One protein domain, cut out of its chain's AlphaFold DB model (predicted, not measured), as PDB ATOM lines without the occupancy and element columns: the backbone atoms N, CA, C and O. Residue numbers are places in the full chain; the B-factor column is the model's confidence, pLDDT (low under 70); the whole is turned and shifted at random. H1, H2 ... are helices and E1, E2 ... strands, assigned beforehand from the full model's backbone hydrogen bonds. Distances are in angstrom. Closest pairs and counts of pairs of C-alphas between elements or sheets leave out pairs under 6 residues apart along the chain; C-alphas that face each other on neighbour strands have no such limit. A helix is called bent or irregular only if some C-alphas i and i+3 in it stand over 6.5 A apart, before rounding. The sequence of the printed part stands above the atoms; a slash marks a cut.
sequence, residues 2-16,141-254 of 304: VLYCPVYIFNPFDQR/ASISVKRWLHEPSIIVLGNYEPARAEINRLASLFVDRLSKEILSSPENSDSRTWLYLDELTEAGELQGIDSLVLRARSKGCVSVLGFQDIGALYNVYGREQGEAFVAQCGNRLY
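Overview. This is residues 2 to 16 and 141 to 254 of the 304 residues of the protein "TrwB_AAD_bind domain-containing protein" of Lacipirellula parvula (UniProt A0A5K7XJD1). Four short strands stand in one row, E1 beside E2 and E3 beside E4, as two parallel pairs with a wider gap between E2 and E3, and make a wall with helices over one face. The long helix H2 crosses that face beside H3, with the short H1 packed on H2, while H4 and H5 make a corner beyond the E4 end of the row; no named element covers the other face. The printed part has 129 residues with five named helices and four named strands, in the order E1 H1 E2 H2 E3 H3 E4 H4 H5. It is mixed, helices and strands, and compact, with a radius of gyration of the C-alphas of 15.0 A and spans of 41 by 40 by 28 A.

Along the chain. E1, residues 7 to 10, begins with C-alpha 7 at (29.220, 13.530, -5.108) and is 9.7 A long. H1 is residues 145 to 148, 5.1 A, and E2 is residues 154 to 157, 9.8 A. H2, residues 161 to 184, is the longest helix at 33.6 A, and C-alpha 184 is at (20.589, 19.349, -27.138). H2 has a kink of 35 degrees near residue 168 and is irregular, with C-alphas 162 and 165 8.4 A apart. E3 is residues 193 to 197, 12.9 A. H3, residues 209 to 219, 14.1 A, is irregular too, with C-alphas 214 and 217 7.4 A apart. E4 is residues 221 to 225, 12.7 A; H4 is residues 230 to 237, 10.7 A. H5, residues 239 to 248, 14.3 A, ends with C-alpha 248 at (7.063, 28.600, -14.835).

Arrangement. E1 and E2 are parallel at 21 degrees, with N 8 and O 154 2.8 A apart, within hydrogen-bond range. E2 and E3 are near each other, with 5 pairs of C-alphas within 10 A. E3 and E4 are parallel at 12 degrees, with N 195 and O 222 2.8 A apart, within hydrogen-bond range. E3, H3 and E4 form a strand-helix-strand unit, two parallel neighbour strands with a helix between them along the chain, and its crossover is right-handed. H2 touches H1 with residues 174 to 181 alone; the closest C-alphas are those of Val 145 and Leu 178, 6.0 A. H2 touches H3 with residues 175 to 183 alone, the same way at a shallow tilt of 33 degrees, only just short of steep; the closest C-alphas are those of Ser 179 and Leu 212, 5.7 A. H3 touches H5 the same way at a shallow tilt of 23 degrees, the C-alphas of Leu 214 and Gln 248 being closest at 6.4 A. H4 and H5 touch only at the corner, about perpendicular at 73 degrees, with the C-alphas of Tyr 234 and Gly 242 closest at 5.4 A. Every O i to N i+4 pair is within hydrogen-bond range in H4 and H5, against 18 of 20 in H2 and 4 of 7 in H3; H1 is too short for such a pair.

Size, cuts and confidence. The two C-alphas farthest apart are those of Val 2 and Arg 239, 45.1 A. Residues 17 to 140 are not printed, and C-alphas 16 and 141 are 8.9 A apart across the cut. The link from E3 to H3, 11 residues, is long. Mean pLDDT of the printed part is 90.9, and residues 2 to 3 and 188 to 189 are under 70.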
ATOM      1  N   VAL A   2      22.890  -0.508  -0.492       51.78
ATOM      2  CA  VAL A   2      23.518   0.806  -0.286       51.78
ATOM      3  C   VAL A   2      23.493   1.504  -1.640       51.78
ATOM      4  O   VAL A   2      24.202   1.096  -2.553       51.78
ATOM      5  N   LEU A   3      22.600   2.480  -1.801       61.72
ATOM      6  CA  LEU A   3      22.587   3.346  -2.975       61.72
ATOM      7  C   LEU A   3      23.850   4.212  -2.913       61.72
ATOM      8  O   LEU A   3      23.936   5.130  -2.103       61.72
ATOM      9  N   TYR A   4      24.853   3.870  -3.717       81.25
ATOM     10  CA  TYR A   4      26.055   4.680  -3.876       81.25
ATOM     11  C   TYR A   4      25.797   5.722  -4.966       81.25
ATOM     12  O   TYR A   4      25.578   5.365  -6.121       81.25
ATOM     13  N   CYS A   5      25.802   7.000  -4.589       88.75
ATOM     14  CA  CYS A   5      25.678   8.130  -5.503       88.75
ATOM     15  C   CYS A   5      26.943   8.992  -5.360       88.75
ATOM     16  O   CYS A   5      27.138   9.579  -4.292       88.75
ATOM     17  N   PRO A   6      27.831   9.036  -6.370       93.25
ATOM     18  CA  PRO A   6      28.998   9.907  -6.351       93.25
ATOM     19  C   PRO A   6      28.604  11.372  -6.146       93.25
ATOM     20  O   PRO A   6      27.642  11.852  -6.748       93.25
ATOM     21  N   VAL A   7      29.374  12.087  -5.326       94.88
ATOM     22  CA  VAL A   7      29.220  13.530  -5.108       94.88
ATOM     23  C   VAL A   7      30.505  14.225  -5.529       94.88
ATOM     24  O   VAL A   7      31.581  13.920  -5.018       94.88
ATOM     25  N   TYR A   8      30.380  15.174  -6.444       95.69
ATOM     26  CA  TYR A   8      31.469  15.972  -6.977       95.69
ATOM     27  C   TYR A   8      31.351  17.404  -6.461       95.69
ATOM     28  O   TYR A   8      30.317  18.051  -6.620       95.69
ATOM     29  N   ILE A   9      32.411  17.912  -5.836       95.62
ATOM     30  CA  ILE A   9      32.440  19.276  -5.305       95.62
ATOM     31  C   ILE A   9      33.141  20.169  -6.327       95.62
ATOM     32  O   ILE A   9      34.338  20.039  -6.572       95.62
ATOM     33  N   PHE A  10      32.398  21.094  -6.921       94.12
ATOM     34  CA  PHE A  10      32.936  22.099  -7.826       94.12
ATOM     35  C   PHE A  10      33.408  23.306  -7.014       94.12
ATOM     36  O   PHE A  10      32.730  24.327  -6.912       94.12
ATOM     37  N   ASN A  11      34.560  23.154  -6.362       94.31
ATOM     38  CA  ASN A  11      35.233  24.229  -5.641       94.31
ATOM     39  C   ASN A  11      36.753  24.027  -5.738       94.31
ATOM     40  O   ASN A  11      37.263  23.078  -5.141       94.31
ATOM     41  N   PRO A  12      37.496  24.893  -6.450       94.00
ATOM     42  CA  PRO A  12      38.948  24.756  -6.587       94.00
ATOM     43  C   PRO A  12      39.709  24.870  -5.259       94.00
ATOM     44  O   PRO A  12      40.861  24.452  -5.190       94.00
ATOM     45  N   PHE A  13      39.098  25.441  -4.217       94.56
ATOM     46  CA  PHE A  13      39.724  25.642  -2.910       94.56
ATOM     47  C   PHE A  13      39.332  24.575  -1.871       94.56
ATOM     48  O   PHE A  13      39.801  24.638  -0.737       94.56
ATOM     49  N   ASP A  14      38.502  23.590  -2.237       94.12
ATOM     50  CA  ASP A  14      38.206  22.421  -1.399       94.12
ATOM     51  C   ASP A  14      39.129  21.258  -1.790       94.12
ATOM     52  O   ASP A  14      39.238  20.907  -2.963       94.12
ATOM     53  N   GLN A  15      39.775  20.619  -0.811       91.44
ATOM     54  CA  GLN A  15      40.682  19.487  -1.047       91.44
ATOM     55  C   GLN A  15      39.983  18.273  -1.687       91.44
ATOM     56  O   GLN A  15      40.622  17.470  -2.362       91.44
ATOM     57  N   ARG A  16      38.673  18.131  -1.469       93.62
ATOM     58  CA  ARG A  16      37.824  17.084  -2.057       93.62
ATOM     59  C   ARG A  16      37.280  17.493  -3.430       93.62
ATOM     60  O   ARG A  16      36.544  16.724  -4.045       93.62
ATOM     61  N   ALA A 141      41.110  14.497  -9.361       94.38
ATOM     62  CA  ALA A 141      39.995  14.125 -10.217       94.38
ATOM     63  C   ALA A 141      39.457  15.341 -10.979       94.38
ATOM     64  O   ALA A 141      39.570  16.486 -10.532       94.38
ATOM     65  N   SER A 142      38.833  15.073 -12.123       95.44
ATOM     66  CA  SER A 142      38.170  16.075 -12.951       95.44
ATOM     67  C   SER A 142      36.789  15.611 -13.400       95.44
ATOM     68  O   SER A 142      36.479  14.417 -13.396       95.44
ATOM     69  N   ILE A 143      35.961  16.571 -13.801       95.62
ATOM     70  CA  ILE A 143      34.611  16.345 -14.305       95.62
ATOM     71  C   ILE A 143      34.362  17.140 -15.583       95.62
ATOM     72  O   ILE A 143      34.849  18.257 -15.732       95.62
ATOM     73  N   SER A 144      33.585  16.560 -16.493       95.75
ATOM     74  CA  SER A 144      33.049  17.226 -17.682       95.75
ATOM     75  C   SER A 144      31.528  17.186 -17.599       95.75
ATOM     76  O   SER A 144      30.965  16.156 -17.230       95.75
ATOM     77  N   VAL A 145      30.879  18.292 -17.951       94.75
ATOM     78  CA  VAL A 145      29.421  18.448 -18.026       94.75
ATOM     79  C   VAL A 145      28.819  17.362 -18.910       94.75
ATOM     80  O   VAL A 145      27.885  16.678 -18.496       94.75
ATOM     81  N   LYS A 146      29.397  17.158 -20.101       91.50
ATOM     82  CA  LYS A 146      28.937  16.147 -21.062       91.50
ATOM     83  C   LYS A 146      28.934  14.756 -20.463       91.50
ATOM     84  O   LYS A 146      27.948  14.036 -20.546       91.50
ATOM     85  N   ARG A 147      30.051  14.379 -19.839       90.44
ATOM     86  CA  ARG A 147      30.182  13.065 -19.211       90.44
ATOM     87  C   ARG A 147      29.235  12.924 -18.021       90.44
ATOM     88  O   ARG A 147      28.594  11.888 -17.876       90.44
ATOM     89  N   TRP A 148      29.153  13.955 -17.186       92.94
ATOM     90  CA  TRP A 148      28.371  13.944 -15.957       92.94
ATOM     91  C   TRP A 148      26.878  13.708 -16.203       92.94
ATOM     92  O   TRP A 148      26.266  12.928 -15.482       92.94
ATOM     93  N   LEU A 149      26.311  14.295 -17.262       90.75
ATOM     94  CA  LEU A 149      24.899  14.114 -17.628       90.75
ATOM     95  C   LEU A 149      24.492  12.652 -17.899       90.75
ATOM     96  O   LEU A 149      23.301  12.333 -17.890       90.75
ATOM     97  N   HIS A 150      25.461  11.764 -18.127       87.31
ATOM     98  CA  HIS A 150      25.238  10.340 -18.369       87.31
ATOM     99  C   HIS A 150      25.538   9.448 -17.151       87.31
ATOM    100  O   HIS A 150      25.371   8.231 -17.240       87.31
ATOM    101  N   GLU A 151      25.959  10.014 -16.015       87.12
ATOM    102  CA  GLU A 151      26.321   9.270 -14.804       87.12
ATOM    103  C   GLU A 151      25.426   9.685 -13.616       87.12
ATOM    104  O   GLU A 151      25.392  10.865 -13.259       87.12
ATOM    105  N   PRO A 152      24.731   8.748 -12.936       89.94
ATOM    106  CA  PRO A 152      23.910   9.085 -11.773       89.94
ATOM    107  C   PRO A 152      24.804   9.582 -10.633       89.94
ATOM    108  O   PRO A 152      25.500   8.799  -9.990       89.94
ATOM    109  N   SER A 153      24.819  10.894 -10.409       93.25
ATOM    110  CA  SER A 153      25.705  11.554  -9.450       93.25
ATOM    111  C   SER A 153      25.206  12.961  -9.107       93.25
ATOM    112  O   SER A 153      24.271  13.471  -9.724       93.25
ATOM    113  N   ILE A 154      25.822  13.596  -8.113       95.31
ATOM    114  CA  ILE A 154      25.492  14.951  -7.655       95.31
ATOM    115  C   ILE A 154      26.701  15.854  -7.884       95.31
ATOM    116  O   ILE A 154      27.814  15.495  -7.505       95.31
ATOM    117  N   ILE A 155      26.483  17.042  -8.447       95.69
ATOM    118  CA  ILE A 155      27.464  18.132  -8.418       95.69
ATOM    119  C   ILE A 155      26.998  19.178  -7.416       95.69
ATOM    120  O   ILE A 155      25.863  19.644  -7.473       95.69
ATOM    121  N   VAL A 156      27.900  19.567  -6.520       95.31
ATOM    122  CA  VAL A 156      27.712  20.690  -5.604       95.31
ATOM    123  C   VAL A 156      28.570  21.845  -6.097       95.31
ATOM    124  O   VAL A 156      29.798  21.755  -6.079       95.31
ATOM    125  N   LEU A 157      27.931  22.932  -6.529       93.00
ATOM    126  CA  LEU A 157      28.616  24.181  -6.854       93.00
ATOM    127  C   LEU A 157      29.022  24.856  -5.541       93.00
ATOM    128  O   LEU A 157      28.176  25.351  -4.802       93.00
ATOM    129  N   GLY A 158      30.308  24.790  -5.203       89.81
ATOM    130  CA  GLY A 158      30.809  25.364  -3.959       89.81
ATOM    131  C   GLY A 158      31.081  26.859  -4.085       89.81
ATOM    132  O   GLY A 158      31.245  27.383  -5.181       89.81
ATOM    133  N   ASN A 159      31.185  27.531  -2.940       87.00
ATOM    134  CA  ASN A 159      31.576  28.936  -2.844       87.00
ATOM    135  C   ASN A 159      32.903  29.068  -2.070       87.00
ATOM    136  O   ASN A 159      33.265  28.209  -1.262       87.00
ATOM    137  N   TYR A 160      33.629  30.156  -2.307       91.56
ATOM    138  CA  TYR A 160      34.777  30.577  -1.512       91.56
ATOM    139  C   TYR A 160      34.835  32.104  -1.512       91.56
ATOM    140  O   TYR A 160      35.160  32.718  -2.527       91.56
ATOM    141  N   GLU A 161      34.528  32.707  -0.361       90.88
ATOM    142  CA  GLU A 161      34.279  34.150  -0.246       90.88
ATOM    143  C   GLU A 161      35.399  35.034  -0.829       90.88
ATOM    144  O   GLU A 161      35.092  35.944  -1.600       90.88
ATOM    145  N   PRO A 162      36.702  34.755  -0.592       93.06
ATOM    146  CA  PRO A 162      37.776  35.578  -1.151       93.06
ATOM    147  C   PRO A 162      37.884  35.566  -2.685       93.06
ATOM    148  O   PRO A 162      38.536  36.447  -3.239       93.06
ATOM    149  N   ALA A 163      37.291  34.581  -3.368       92.38
ATOM    150  CA  ALA A 163      37.265  34.477  -4.832       92.38
ATOM    151  C   ALA A 163      35.838  34.265  -5.370       92.38
ATOM    152  O   ALA A 163      35.632  33.615  -6.401       92.38
ATOM    153  N   ARG A 164      34.834  34.780  -4.648       90.00
ATOM    154  CA  ARG A 164      33.412  34.553  -4.935       90.00
ATOM    155  C   ARG A 164      33.026  34.991  -6.344       90.00
ATOM    156  O   ARG A 164      32.304  34.280  -7.034       90.00
ATOM    157  N   ALA A 165      33.530  36.135  -6.806       88.75
ATOM    158  CA  ALA A 165      33.211  36.654  -8.135       88.75
ATOM    159  C   ALA A 165      33.716  35.733  -9.261       88.75
ATOM    160  O   ALA A 165      33.030  35.530 -10.261       88.75
ATOM    161  N   GLU A 166      34.914  35.171  -9.111       91.06
ATOM    162  CA  GLU A 166      35.520  34.244 -10.068       91.06
ATOM    163  C   GLU A 166      34.818  32.889 -10.054       91.06
ATOM    164  O   GLU A 166      34.547  32.335 -11.119       91.06
ATOM    165  N   ILE A 167      34.498  32.376  -8.864       91.75
ATOM    166  CA  ILE A 167      33.764  31.118  -8.709       91.75
ATOM    167  C   ILE A 167      32.366  31.240  -9.292       91.75
ATOM    168  O   ILE A 167      31.985  30.384 -10.081       91.75
ATOM    169  N   ASN A 168      31.642  32.322  -8.999       90.12
ATOM    170  CA  ASN A 168      30.314  32.545  -9.562       90.12
ATOM    171  C   ASN A 168      30.369  32.663 -11.088       90.12
ATOM    172  O   ASN A 168      29.518  32.095 -11.764       90.12
ATOM    173  N   ARG A 169      31.391  33.317 -11.664       90.25
ATOM    174  CA  ARG A 169      31.579  33.342 -13.129       90.25
ATOM    175  C   ARG A 169      31.818  31.948 -13.712       90.25
ATOM    176  O   ARG A 169      31.224  31.617 -14.734       90.25
ATOM    177  N   LEU A 170      32.647  31.124 -13.074       92.81
ATOM    178  CA  LEU A 170      32.903  29.750 -13.524       92.81
ATOM    179  C   LEU A 170      31.685  28.836 -13.337       92.81
ATOM    180  O   LEU A 170      31.407  28.021 -14.208       92.81
ATOM    181  N   ALA A 171      30.942  28.992 -12.242       91.88
ATOM    182  CA  ALA A 171      29.684  28.296 -12.003       91.88
ATOM    183  C   ALA A 171      28.625  28.702 -13.037       91.88
ATOM    184  O   ALA A 171      27.953  27.845 -13.595       91.88
ATOM    185  N   SER A 172      28.528  29.992 -13.356       90.94
ATOM    186  CA  SER A 172      27.640  30.524 -14.394       90.94
ATOM    187  C   SER A 172      27.977  29.947 -15.775       90.94
ATOM    188  O   SER A 172      27.095  29.453 -16.473       90.94
ATOM    189  N   LEU A 173      29.265  29.872 -16.121       92.50
ATOM    190  CA  LEU A 173      29.760  29.175 -17.315       92.50
ATOM    191  C   LEU A 173      29.426  27.676 -17.324       92.50
ATOM    192  O   LEU A 173      29.059  27.122 -18.361       92.50
ATOM    193  N   PHE A 174      29.566  27.012 -16.178       94.12
ATOM    194  CA  PHE A 174      29.224  25.603 -16.023       94.12
ATOM    195  C   PHE A 174      27.722  25.371 -16.250       94.12
ATOM    196  O   PHE A 174      27.344  24.445 -16.966       94.12
ATOM    197  N   VAL A 175      26.867  26.237 -15.691       93.69
ATOM    198  CA  VAL A 175      25.405  26.195 -15.857       93.69
ATOM    199  C   VAL A 175      24.994  26.496 -17.299       93.69
ATOM    200  O   VAL A 175      24.144  25.783 -17.829       93.69
ATOM    201  N   ASP A 176      25.624  27.460 -17.976       93.38
ATOM    202  CA  ASP A 176      25.379  27.722 -19.402       93.38
ATOM    203  C   ASP A 176      25.713  26.489 -20.252       93.38
ATOM    204  O   ASP A 176      24.915  26.052 -21.089       93.38
ATOM    205  N   ARG A 177      26.865  25.859 -19.986       94.56
ATOM    206  CA  ARG A 177      27.259  24.635 -20.688       94.56
ATOM    207  C   ARG A 177      26.273  23.502 -20.430       94.56
ATOM    208  O   ARG A 177      25.862  22.837 -21.381       94.56
ATOM    209  N   LEU A 178      25.879  23.313 -19.172       94.25
ATOM    210  CA  LEU A 178      24.887  22.328 -18.753       94.25
ATOM    211  C   LEU A 178      23.545  22.552 -19.455       94.25
ATOM    212  O   LEU A 178      22.965  21.607 -19.984       94.25
ATOM    213  N   SER A 179      23.085  23.803 -19.511       94.62
ATOM    214  CA  SER A 179      21.856  24.208 -20.190       94.62
ATOM    215  C   SER A 179      21.865  23.801 -21.657       94.62
ATOM    216  O   SER A 179      20.953  23.110 -22.118       94.62
ATOM    217  N   LYS A 180      22.942  24.130 -22.376       93.00
ATOM    218  CA  LYS A 180      23.102  23.773 -23.790       93.00
ATOM    219  C   LYS A 180      23.094  22.260 -24.004       93.00
ATOM    220  O   LYS A 180      22.365  21.788 -24.870       93.00
ATOM    221  N   GLU A 181      23.825  21.496 -23.195       92.75
ATOM    222  CA  GLU A 181      23.870  20.030 -23.323       92.75
ATOM    223  C   GLU A 181      22.513  19.363 -23.020       92.75
ATOM    224  O   GLU A 181      22.070  18.476 -23.757       92.75
ATOM    225  N   ILE A 182      21.786  19.828 -21.997       93.06
ATOM    226  CA  ILE A 182      20.433  19.333 -21.695       93.06
ATOM    227  C   ILE A 182      19.464  19.664 -22.836       93.06
ATOM    228  O   ILE A 182      18.675  18.815 -23.251       93.06
ATOM    229  N   LEU A 183      19.514  20.882 -23.379       92.25
ATOM    230  CA  LEU A 183      18.624  21.301 -24.469       92.25
ATOM    231  C   LEU A 183      18.912  20.563 -25.780       92.25
ATOM    232  O   LEU A 183      17.982  20.314 -26.551       92.25
ATOM    233  N   SER A 184      20.168  20.182 -26.009       90.25
ATOM    234  CA  SER A 184      20.589  19.349 -27.138       90.25
ATOM    235  C   SER A 184      20.246  17.866 -26.967       90.25
ATOM    236  O   SER A 184      20.288  17.122 -27.947       90.25
ATOM    237  N   SER A 185      19.870  17.424 -25.765       86.94
ATOM    238  CA  SER A 185      19.503  16.029 -25.512       86.94
ATOM    239  C   SER A 185      18.140  15.664 -26.131       86.94
ATOM    240  O   SER A 185      17.285  16.538 -26.334       86.94
ATOM    241  N   PRO A 186      17.886  14.377 -26.438       84.50
ATOM    242  CA  PRO A 186      16.573  13.918 -26.889       84.50
ATOM    243  C   PRO A 186      15.463  14.251 -25.884       84.50
ATOM    244  O   PRO A 186      15.682  14.281 -24.673       84.50
ATOM    245  N   GLU A 187      14.253  14.506 -26.382       82.44
ATOM    246  CA  GLU A 187      13.083  14.653 -25.508       82.44
ATOM    247  C   GLU A 187      12.715  13.322 -24.848       82.44
ATOM    248  O   GLU A 187      12.992  12.257 -25.396       82.44
ATOM    249  N   ASN A 188      12.056  13.391 -23.687       67.62
ATOM    250  CA  ASN A 188      11.529  12.221 -22.974       67.62
ATOM    251  C   ASN A 188      12.573  11.140 -22.650       67.62
ATOM    252  O   ASN A 188      12.234   9.961 -22.571       67.62
ATOM    253  N   SER A 189      13.835  11.520 -22.435       69.06
ATOM    254  CA  SER A 189      14.782  10.590 -21.823       69.06
ATOM    255  C   SER A 189      14.317  10.246 -20.400       69.06
ATOM    256  O   SER A 189      13.789  11.100 -19.680       69.06
ATOM    257  N   ASP A 190      14.542   9.004 -19.972       74.62
ATOM    258  CA  ASP A 190      14.311   8.599 -18.579       74.62
ATOM    259  C   ASP A 190      15.282   9.294 -17.603       74.62
ATOM    260  O   ASP A 190      15.092   9.242 -16.386       74.62
ATOM    261  N   SER A 191      16.300   9.993 -18.123       79.75
ATOM    262  CA  SER A 191      17.202  10.811 -17.321       79.75
ATOM    263  C   SER A 191      16.469  12.020 -16.737       79.75
ATOM    264  O   SER A 191      15.684  12.707 -17.398       79.75
ATOM    265  N   ARG A 192      16.725  12.279 -15.455       89.62
ATOM    266  CA  ARG A 192      16.211  13.437 -14.723       89.62
ATOM    267  C   ARG A 192      17.383  14.211 -14.159       89.62
ATOM    268  O   ARG A 192      18.120  13.687 -13.328       89.62
ATOM    269  N   THR A 193      17.509  15.468 -14.567       93.56
ATOM    270  CA  THR A 193      18.501  16.381 -13.994       93.56
ATOM    271  C   THR A 193      17.794  17.365 -13.080       93.56
ATOM    272  O   THR A 193      16.957  18.145 -13.532       93.56
ATOM    273  N   TRP A 194      18.118  17.318 -11.793       95.00
ATOM    274  CA  TRP A 194      17.566  18.235 -10.805       95.00
ATOM    275  C   TRP A 194      18.520  19.405 -10.590       95.00
ATOM    276  O   TRP A 194      19.690  19.205 -10.268       95.00
ATOM    277  N   LEU A 195      18.005  20.618 -10.749       94.75
ATOM    278  CA  LEU A 195      18.697  21.863 -10.455       94.75
ATOM    279  C   LEU A 195      18.120  22.440  -9.163       94.75
ATOM    280  O   LEU A 195      16.995  22.936  -9.156       94.75
ATOM    281  N   TYR A 196      18.891  22.369  -8.081       95.19
ATOM    282  CA  TYR A 196      18.553  22.998  -6.806       95.19
ATOM    283  C   TYR A 196      19.356  24.284  -6.649       95.19
ATOM    284  O   TYR A 196      20.583  24.241  -6.589       95.19
ATOM    285  N   LEU A 197      18.655  25.411  -6.578       92.88
ATOM    286  CA  LEU A 197      19.221  26.727  -6.302       92.88
ATOM    287  C   LEU A 197      18.523  27.249  -5.053       92.88
ATOM    288  O   LEU A 197      17.419  27.778  -5.135       92.88
ATOM    289  N   ASP A 198      19.128  26.995  -3.898       90.50
ATOM    290  CA  ASP A 198      18.584  27.337  -2.581       90.50
ATOM    291  C   ASP A 198      18.449  28.850  -2.383       90.50
ATOM    292  O   ASP A 198      17.455  29.308  -1.818       90.50
ATOM    293  N   GLU A 199      19.403  29.612  -2.913       90.12
ATOM    294  CA  GLU A 199      19.338  31.060  -3.019       90.12
ATOM    295  C   GLU A 199      19.796  31.521  -4.408       90.12
ATOM    296  O   GLU A 199      20.972  31.768  -4.686       90.12
ATOM    297  N   LEU A 200      18.816  31.643  -5.300       90.81
ATOM    298  CA  LEU A 200      18.996  32.039  -6.691       90.81
ATOM    299  C   LEU A 200      19.642  33.426  -6.836       90.81
ATOM    300  O   LEU A 200      20.352  33.670  -7.812       90.81
ATOM    301  N   THR A 201      19.407  34.337  -5.890       89.81
ATOM    302  CA  THR A 201      19.919  35.712  -5.993       89.81
ATOM    303  C   THR A 201      21.386  35.843  -5.575       89.81
ATOM    304  O   THR A 201      22.109  36.672  -6.128       89.81
ATOM    305  N   GLU A 202      21.877  34.972  -4.687       85.56
ATOM    306  CA  GLU A 202      23.268  34.990  -4.200       85.56
ATOM    307  C   GLU A 202      24.274  34.465  -5.234       85.56
ATOM    308  O   GLU A 202      25.457  34.837  -5.208       85.56
ATOM    309  N   ALA A 203      23.818  33.619  -6.160       79.00
ATOM    310  CA  ALA A 203      24.626  33.137  -7.277       79.00
ATOM    311  C   ALA A 203      24.940  34.244  -8.305       79.00
ATOM    312  O   ALA A 203      25.843  34.087  -9.131       79.00
ATOM    313  N   GLY A 204      24.248  35.388  -8.226       82.25
ATOM    314  CA  GLY A 204      24.248  36.402  -9.274       82.25
ATOM    315  C   GLY A 204      23.495  35.917 -10.511       82.25
ATOM    316  O   GLY A 204      22.706  34.978 -10.447       82.25
ATOM    317  N   GLU A 205      23.738  36.560 -11.651       83.00
ATOM    318  CA  GLU A 205      23.130  36.160 -12.921       83.00
ATOM    319  C   GLU A 205      23.787  34.869 -13.449       83.00
ATOM    320  O   GLU A 205      24.881  34.881 -14.032       83.00
ATOM    321  N   LEU A 206      23.122  33.734 -13.217       88.56
ATOM    322  CA  LEU A 206      23.515  32.444 -13.779       88.56
ATOM    323  C   LEU A 206      23.109  32.375 -15.248       88.56
ATOM    324  O   LEU A 206      21.938  32.467 -15.601       88.56
ATOM    325  N   GLN A 207      24.086  32.186 -16.115       86.31
ATOM    326  CA  GLN A 207      23.881  32.190 -17.551       86.31
ATOM    327  C   GLN A 207      23.272  30.858 -17.991       86.31
ATOM    328  O   GLN A 207      23.612  29.797 -17.467       86.31
ATOM    329  N   GLY A 208      22.306  30.915 -18.908       87.88
ATOM    330  CA  GLY A 208      21.563  29.746 -19.383       87.88
ATOM    331  C   GLY A 208      20.515  29.198 -18.406       87.88
ATOM    332  O   GLY A 208      19.818  28.236 -18.757       87.88
ATOM    333  N   ILE A 209      20.364  29.788 -17.211       92.88
ATOM    334  CA  ILE A 209      19.329  29.386 -16.246       92.88
ATOM    335  C   ILE A 209      17.921  29.622 -16.792       92.88
ATOM    336  O   ILE A 209      17.020  28.821 -16.565       92.88
ATOM    337  N   ASP A 210      17.739  30.686 -17.566       92.38
ATOM    338  CA  ASP A 210      16.496  31.006 -18.245       92.38
ATOM    339  C   ASP A 210      16.051  29.858 -19.145       92.38
ATOM    340  O   ASP A 210      14.902  29.421 -19.103       92.38
ATOM    341  N   SER A 211      16.995  29.296 -19.890       92.75
ATOM    342  CA  SER A 211      16.722  28.203 -20.800       92.75
ATOM    343  C   SER A 211      16.467  26.892 -20.044       92.75
ATOM    344  O   SER A 211      15.605  26.113 -20.461       92.75
ATOM    345  N   LEU A 212      17.111  26.677 -18.889       94.19
ATOM    346  CA  LEU A 212      16.811  25.545 -18.001       94.19
ATOM    347  C   LEU A 212      15.395  25.636 -17.420       94.19
ATOM    348  O   LEU A 212      14.608  24.698 -17.556       94.19
ATOM    349  N   VAL A 213      15.051  26.774 -16.821       93.94
ATOM    350  CA  VAL A 213      13.764  26.977 -16.147       93.94
ATOM    351  C   VAL A 213      12.621  26.967 -17.162       93.94
ATOM    352  O   VAL A 213      11.644  26.239 -16.987       93.94
ATOM    353  N   LEU A 214      12.745  27.729 -18.252       92.62
ATOM    354  CA  LEU A 214      11.648  27.962 -19.191       92.62
ATOM    355  C   LEU A 214      11.472  26.837 -20.218       92.62
ATOM    356  O   LEU A 214      10.345  26.573 -20.635       92.62
ATOM    357  N   ARG A 215      12.554  26.167 -20.642       92.56
ATOM    358  CA  ARG A 215      12.528  25.293 -21.834       92.56
ATOM    359  C   ARG A 215      12.968  23.853 -21.582       92.56
ATOM    360  O   ARG A 215      12.545  22.969 -22.322       92.56
ATOM    361  N   ALA A 216      13.761  23.571 -20.548       92.62
ATOM    362  CA  ALA A 216      14.346  22.238 -20.363       92.62
ATOM    363  C   ALA A 216      13.411  21.201 -19.703       92.62
ATOM    364  O   ALA A 216      13.800  20.044 -19.523       92.62
ATOM    365  N   ARG A 217      12.155  21.556 -19.391       89.31
ATOM    366  CA  ARG A 217      11.172  20.625 -18.803       89.31
ATOM    367  C   ARG A 217      10.925  19.389 -19.679       89.31
ATOM    368  O   ARG A 217      10.901  18.278 -19.156       89.31
ATOM    369  N   SER A 218      10.774  19.552 -20.999       89.06
ATOM    370  CA  SER A 218      10.581  18.420 -21.933       89.06
ATOM    371  C   SER A 218      11.829  17.537 -22.080       89.06
ATOM    372  O   SER A 218      11.752  16.413 -22.577       89.06
ATOM    373  N   LYS A 219      12.978  18.030 -21.605       92.00
ATOM    374  CA  LYS A 219      14.270  17.335 -21.575       92.00
ATOM    375  C   LYS A 219      14.542  16.633 -20.240       92.00
ATOM    376  O   LYS A 219      15.625  16.099 -20.044       92.00
ATOM    377  N   GLY A 220      13.577  16.628 -19.316       90.31
ATOM    378  CA  GLY A 220      13.718  15.978 -18.010       90.31
ATOM    379  C   GLY A 220      14.440  16.821 -16.955       90.31
ATOM    380  O   GLY A 220      14.766  16.297 -15.888       90.31
ATOM    381  N   CYS A 221      14.674  18.114 -17.213       93.62
ATOM    382  CA  CYS A 221      15.186  19.030 -16.201       93.62
ATOM    383  C   CYS A 221      14.076  19.435 -15.221       93.62
ATOM    384  O   CYS A 221      12.970  19.800 -15.628       93.62
ATOM    385  N   VAL A 222      14.384  19.388 -13.926       93.88
ATOM    386  CA  VAL A 222      13.512  19.844 -12.841       93.88
ATOM    387  C   VAL A 222      14.240  20.941 -12.080       93.88
ATOM    388  O   VAL A 222      15.293  20.691 -11.504       93.88
ATOM    389  N   SER A 223      13.682  22.149 -12.077       94.44
ATOM    390  CA  SER A 223      14.258  23.293 -11.364       94.44
ATOM    391  C   SER A 223      13.537  23.527 -10.040       94.44
ATOM    392  O   SER A 223      12.307  23.571  -9.998       94.44
ATOM    393  N   VAL A 224      14.307  23.700  -8.970       95.69
ATOM    394  CA  VAL A 224      13.846  24.090  -7.636       95.69
ATOM    395  C   VAL A 224      14.562  25.385  -7.279       95.69
ATOM    396  O   VAL A 224      15.775  25.389  -7.072       95.69
ATOM    397  N   LEU A 225      13.804  26.480  -7.259       95.19
ATOM    398  CA  LEU A 225      14.319  27.834  -7.080       95.19
ATOM    399  C   LEU A 225      13.889  28.368  -5.712       95.19
ATOM    400  O   LEU A 225      12.695  28.418  -5.415       95.19
ATOM    401  N   GLY A 226      14.854  28.774  -4.898       94.88
ATOM    402  CA  GLY A 226      14.660  29.492  -3.646       94.88
ATOM    403  C   GLY A 226      15.176  30.924  -3.756       94.88
ATOM    404  O   GLY A 226      16.159  31.191  -4.442       94.88
ATOM    405  N   PHE A 227      14.473  31.856  -3.119       94.38
ATOM    406  CA  PHE A 227      14.898  33.242  -2.939       94.38
ATOM    407  C   PHE A 227      14.165  33.842  -1.736       94.38
ATOM    408  O   PHE A 227      13.039  33.446  -1.422       94.38
ATOM    409  N   GLN A 228      14.792  34.801  -1.056       93.12
ATOM    410  CA  GLN A 228      14.224  35.419   0.150       93.12
ATOM    411  C   GLN A 228      13.274  36.590  -0.122       93.12
ATOM    412  O   GLN A 228      12.335  36.812   0.645       93.12
ATOM    413  N   ASP A 229      13.528  37.362  -1.178       93.69
ATOM    414  CA  ASP A 229      12.794  38.586  -1.487       93.69
ATOM    415  C   ASP A 229      12.567  38.726  -2.997       93.69
ATOM    416  O   ASP A 229      13.472  38.496  -3.801       93.69
ATOM    417  N   ILE A 230      11.345  39.101  -3.389       94.56
ATOM    418  CA  ILE A 230      10.989  39.210  -4.808       94.56
ATOM    419  C   ILE A 230      11.693  40.395  -5.488       94.56
ATOM    420  O   ILE A 230      12.054  40.314  -6.662       94.56
ATOM    421  N   GLY A 231      11.954  41.476  -4.749       94.62
ATOM    422  CA  GLY A 231      12.715  42.621  -5.233       94.62
ATOM    423  C   GLY A 231      14.166  42.247  -5.528       94.62
ATOM    424  O   GLY A 231      14.693  42.639  -6.567       94.62
ATOM    425  N   ALA A 232      14.792  41.423  -4.681       93.25
ATOM    426  CA  ALA A 232      16.127  40.884  -4.948       93.25
ATOM    427  C   ALA A 232      16.167  40.059  -6.247       93.25
ATOM    428  O   ALA A 232      17.073  40.249  -7.061       93.25
ATOM    429  N   LEU A 233      15.153  39.219  -6.494       94.44
ATOM    430  CA  LEU A 233      15.037  38.472  -7.751       94.44
ATOM    431  C   LEU A 233      14.963  39.413  -8.962       94.44
ATOM    432  O   LEU A 233      15.706  39.232  -9.929       94.44
ATOM    433  N   TYR A 234      14.110  40.437  -8.901       95.44
ATOM    434  CA  TYR A 234      13.980  41.418  -9.981       95.44
ATOM    435  C   TYR A 234      15.234  42.269 -10.176       95.44
ATOM    436  O   TYR A 234      15.511  42.678 -11.298       95.44
ATOM    437  N   ASN A 235      15.995  42.542  -9.118       94.00
ATOM    438  CA  ASN A 235      17.243  43.291  -9.225       94.00
ATOM    439  C   ASN A 235      18.325  42.494  -9.962       94.00
ATOM    440  O   ASN A 235      19.095  43.086 -10.713       94.00
ATOM    441  N   VAL A 236      18.386  41.174  -9.753       92.00
ATOM    442  CA  VAL A 236      19.390  40.312 -10.398       92.00
ATOM    443  C   VAL A 236      19.005  39.983 -11.839       92.00
ATOM    444  O   VAL A 236      19.837  40.115 -12.727       92.00
ATOM    445  N   TYR A 237      17.758  39.574 -12.084       92.25
ATOM    446  CA  TYR A 237      17.334  39.049 -13.391       92.25
ATOM    447  C   TYR A 237      16.497  40.031 -14.217       92.25
ATOM    448  O   TYR A 237      16.189  39.771 -15.376       92.25
ATOM    449  N   GLY A 238      16.107  41.166 -13.643       94.25
ATOM    450  CA  GLY A 238      15.076  42.026 -14.210       94.25
ATOM    451  C   GLY A 238      13.671  41.528 -13.864       94.25
ATOM    452  O   GLY A 238      13.422  40.340 -13.645       94.25
ATOM    453  N   ARG A 239      12.716  42.461 -13.811       95.00
ATOM    454  CA  ARG A 239      11.342  42.157 -13.395       95.00
ATOM    455  C   ARG A 239      10.644  41.164 -14.320       95.00
ATOM    456  O   ARG A 239      10.017  40.229 -13.839       95.00
ATOM    457  N   GLU A 240      10.755  41.364 -15.629       94.44
ATOM    458  CA  GLU A 240      10.101  40.515 -16.631       94.44
ATOM    459  C   GLU A 240      10.597  39.065 -16.553       94.44
ATOM    460  O   GLU A 240       9.797  38.136 -16.440       94.44
ATOM    461  N   GLN A 241      11.917  38.878 -16.512       93.00
ATOM    462  CA  GLN A 241      12.532  37.560 -16.404       93.00
ATOM    463  C   GLN A 241      12.218  36.890 -15.060       93.00
ATOM    464  O   GLN A 241      11.896  35.702 -15.022       93.00
ATOM    465  N   GLY A 242      12.270  37.647 -13.958       94.19
ATOM    466  CA  GLY A 242      11.926  37.144 -12.629       94.19
ATOM    467  C   GLY A 242      10.474  36.665 -12.545       94.19
ATOM    468  O   GLY A 242      10.217  35.573 -12.039       94.19
ATOM    469  N   GLU A 243       9.527  37.425 -13.105       94.25
ATOM    470  CA  GLU A 243       8.127  36.992 -13.219       94.25
ATOM    471  C   GLU A 243       7.991  35.727 -14.073       94.25
ATOM    472  O   GLU A 243       7.270  34.807 -13.687       94.25
ATOM    473  N   ALA A 244       8.717  35.628 -15.191       94.44
ATOM    474  CA  ALA A 244       8.709  34.433 -16.033       94.44
ATOM    475  C   ALA A 244       9.218  33.186 -15.283       94.44
ATOM    476  O   ALA A 244       8.631  32.110 -15.409       94.44
ATOM    477  N   PHE A 245      10.262  33.320 -14.458       94.25
ATOM    478  CA  PHE A 245      10.775  32.216 -13.634       94.25
ATOM    479  C   PHE A 245       9.736  31.714 -12.638       94.25
ATOM    480  O   PHE A 245       9.477  30.510 -12.561       94.25
ATOM    481  N   VAL A 246       9.098  32.627 -11.903       93.50
ATOM    482  CA  VAL A 246       8.055  32.261 -10.937       93.50
ATOM    483  C   VAL A 246       6.834  31.684 -11.660       93.50
ATOM    484  O   VAL A 246       6.277  30.676 -11.217       93.50
ATOM    485  N   ALA A 247       6.425  32.267 -12.789       91.81
ATOM    486  CA  ALA A 247       5.307  31.782 -13.596       91.81
ATOM    487  C   ALA A 247       5.498  30.320 -14.023       91.81
ATOM    488  O   ALA A 247       4.561  29.527 -13.928       91.81
ATOM    489  N   GLN A 248       6.720  29.951 -14.408       92.12
ATOM    490  CA  GLN A 248       7.063  28.600 -14.835       92.12
ATOM    491  C   GLN A 248       7.139  27.585 -13.680       92.12
ATOM    492  O   GLN A 248       6.993  26.376 -13.890       92.12
ATOM    493  N   CYS A 249       7.320  28.056 -12.444       91.50
ATOM    494  CA  CYS A 249       7.279  27.220 -11.251       91.50
ATOM    495  C   CYS A 249       5.826  26.868 -10.892       91.50
ATOM    496  O   CYS A 249       5.117  27.636 -10.234       91.50
ATOM    497  N   GLY A 250       5.389  25.677 -11.321       89.44
ATOM    498  CA  GLY A 250       4.031  25.175 -11.075       89.44
ATOM    499  C   GLY A 250       3.735  24.835  -9.609       89.44
ATOM    500  O   GLY A 250       2.584  24.898  -9.193       89.44
ATOM    501  N   ASN A 251       4.765  24.522  -8.820       93.44
ATOM    502  CA  ASN A 251       4.657  24.328  -7.375       93.44
ATOM    503  C   ASN A 251       5.320  25.505  -6.664       93.44
ATOM    504  O   ASN A 251       6.455  25.856  -6.986       93.44
ATOM    505  N   ARG A 252       4.625  26.097  -5.689       94.38
ATOM    506  CA  ARG A 252       5.106  27.263  -4.940       94.38
ATOM    507  C   ARG A 252       4.965  27.019  -3.445       94.38
ATOM    508  O   ARG A 252       3.909  26.593  -2.985       94.38
ATOM    509  N   LEU A 253       6.032  27.299  -2.705       94.81
ATOM    510  CA  LEU A 253       6.074  27.229  -1.249       94.81
ATOM    511  C   LEU A 253       6.368  28.630  -0.710       94.81
ATOM    512  O   LEU A 253       7.432  29.181  -0.975       94.81
ATOM    513  N   TYR A 254       5.434  29.185   0.056       94.00
ATOM    514  CA  TYR A 254       5.613  30.462   0.742       94.00
ATOM    515  C   TYR A 254       5.911  30.191   2.215       94.00
ATOM    516  O   TYR A 254       5.089  29.613   2.924       94.00
TER     517      TYR A 254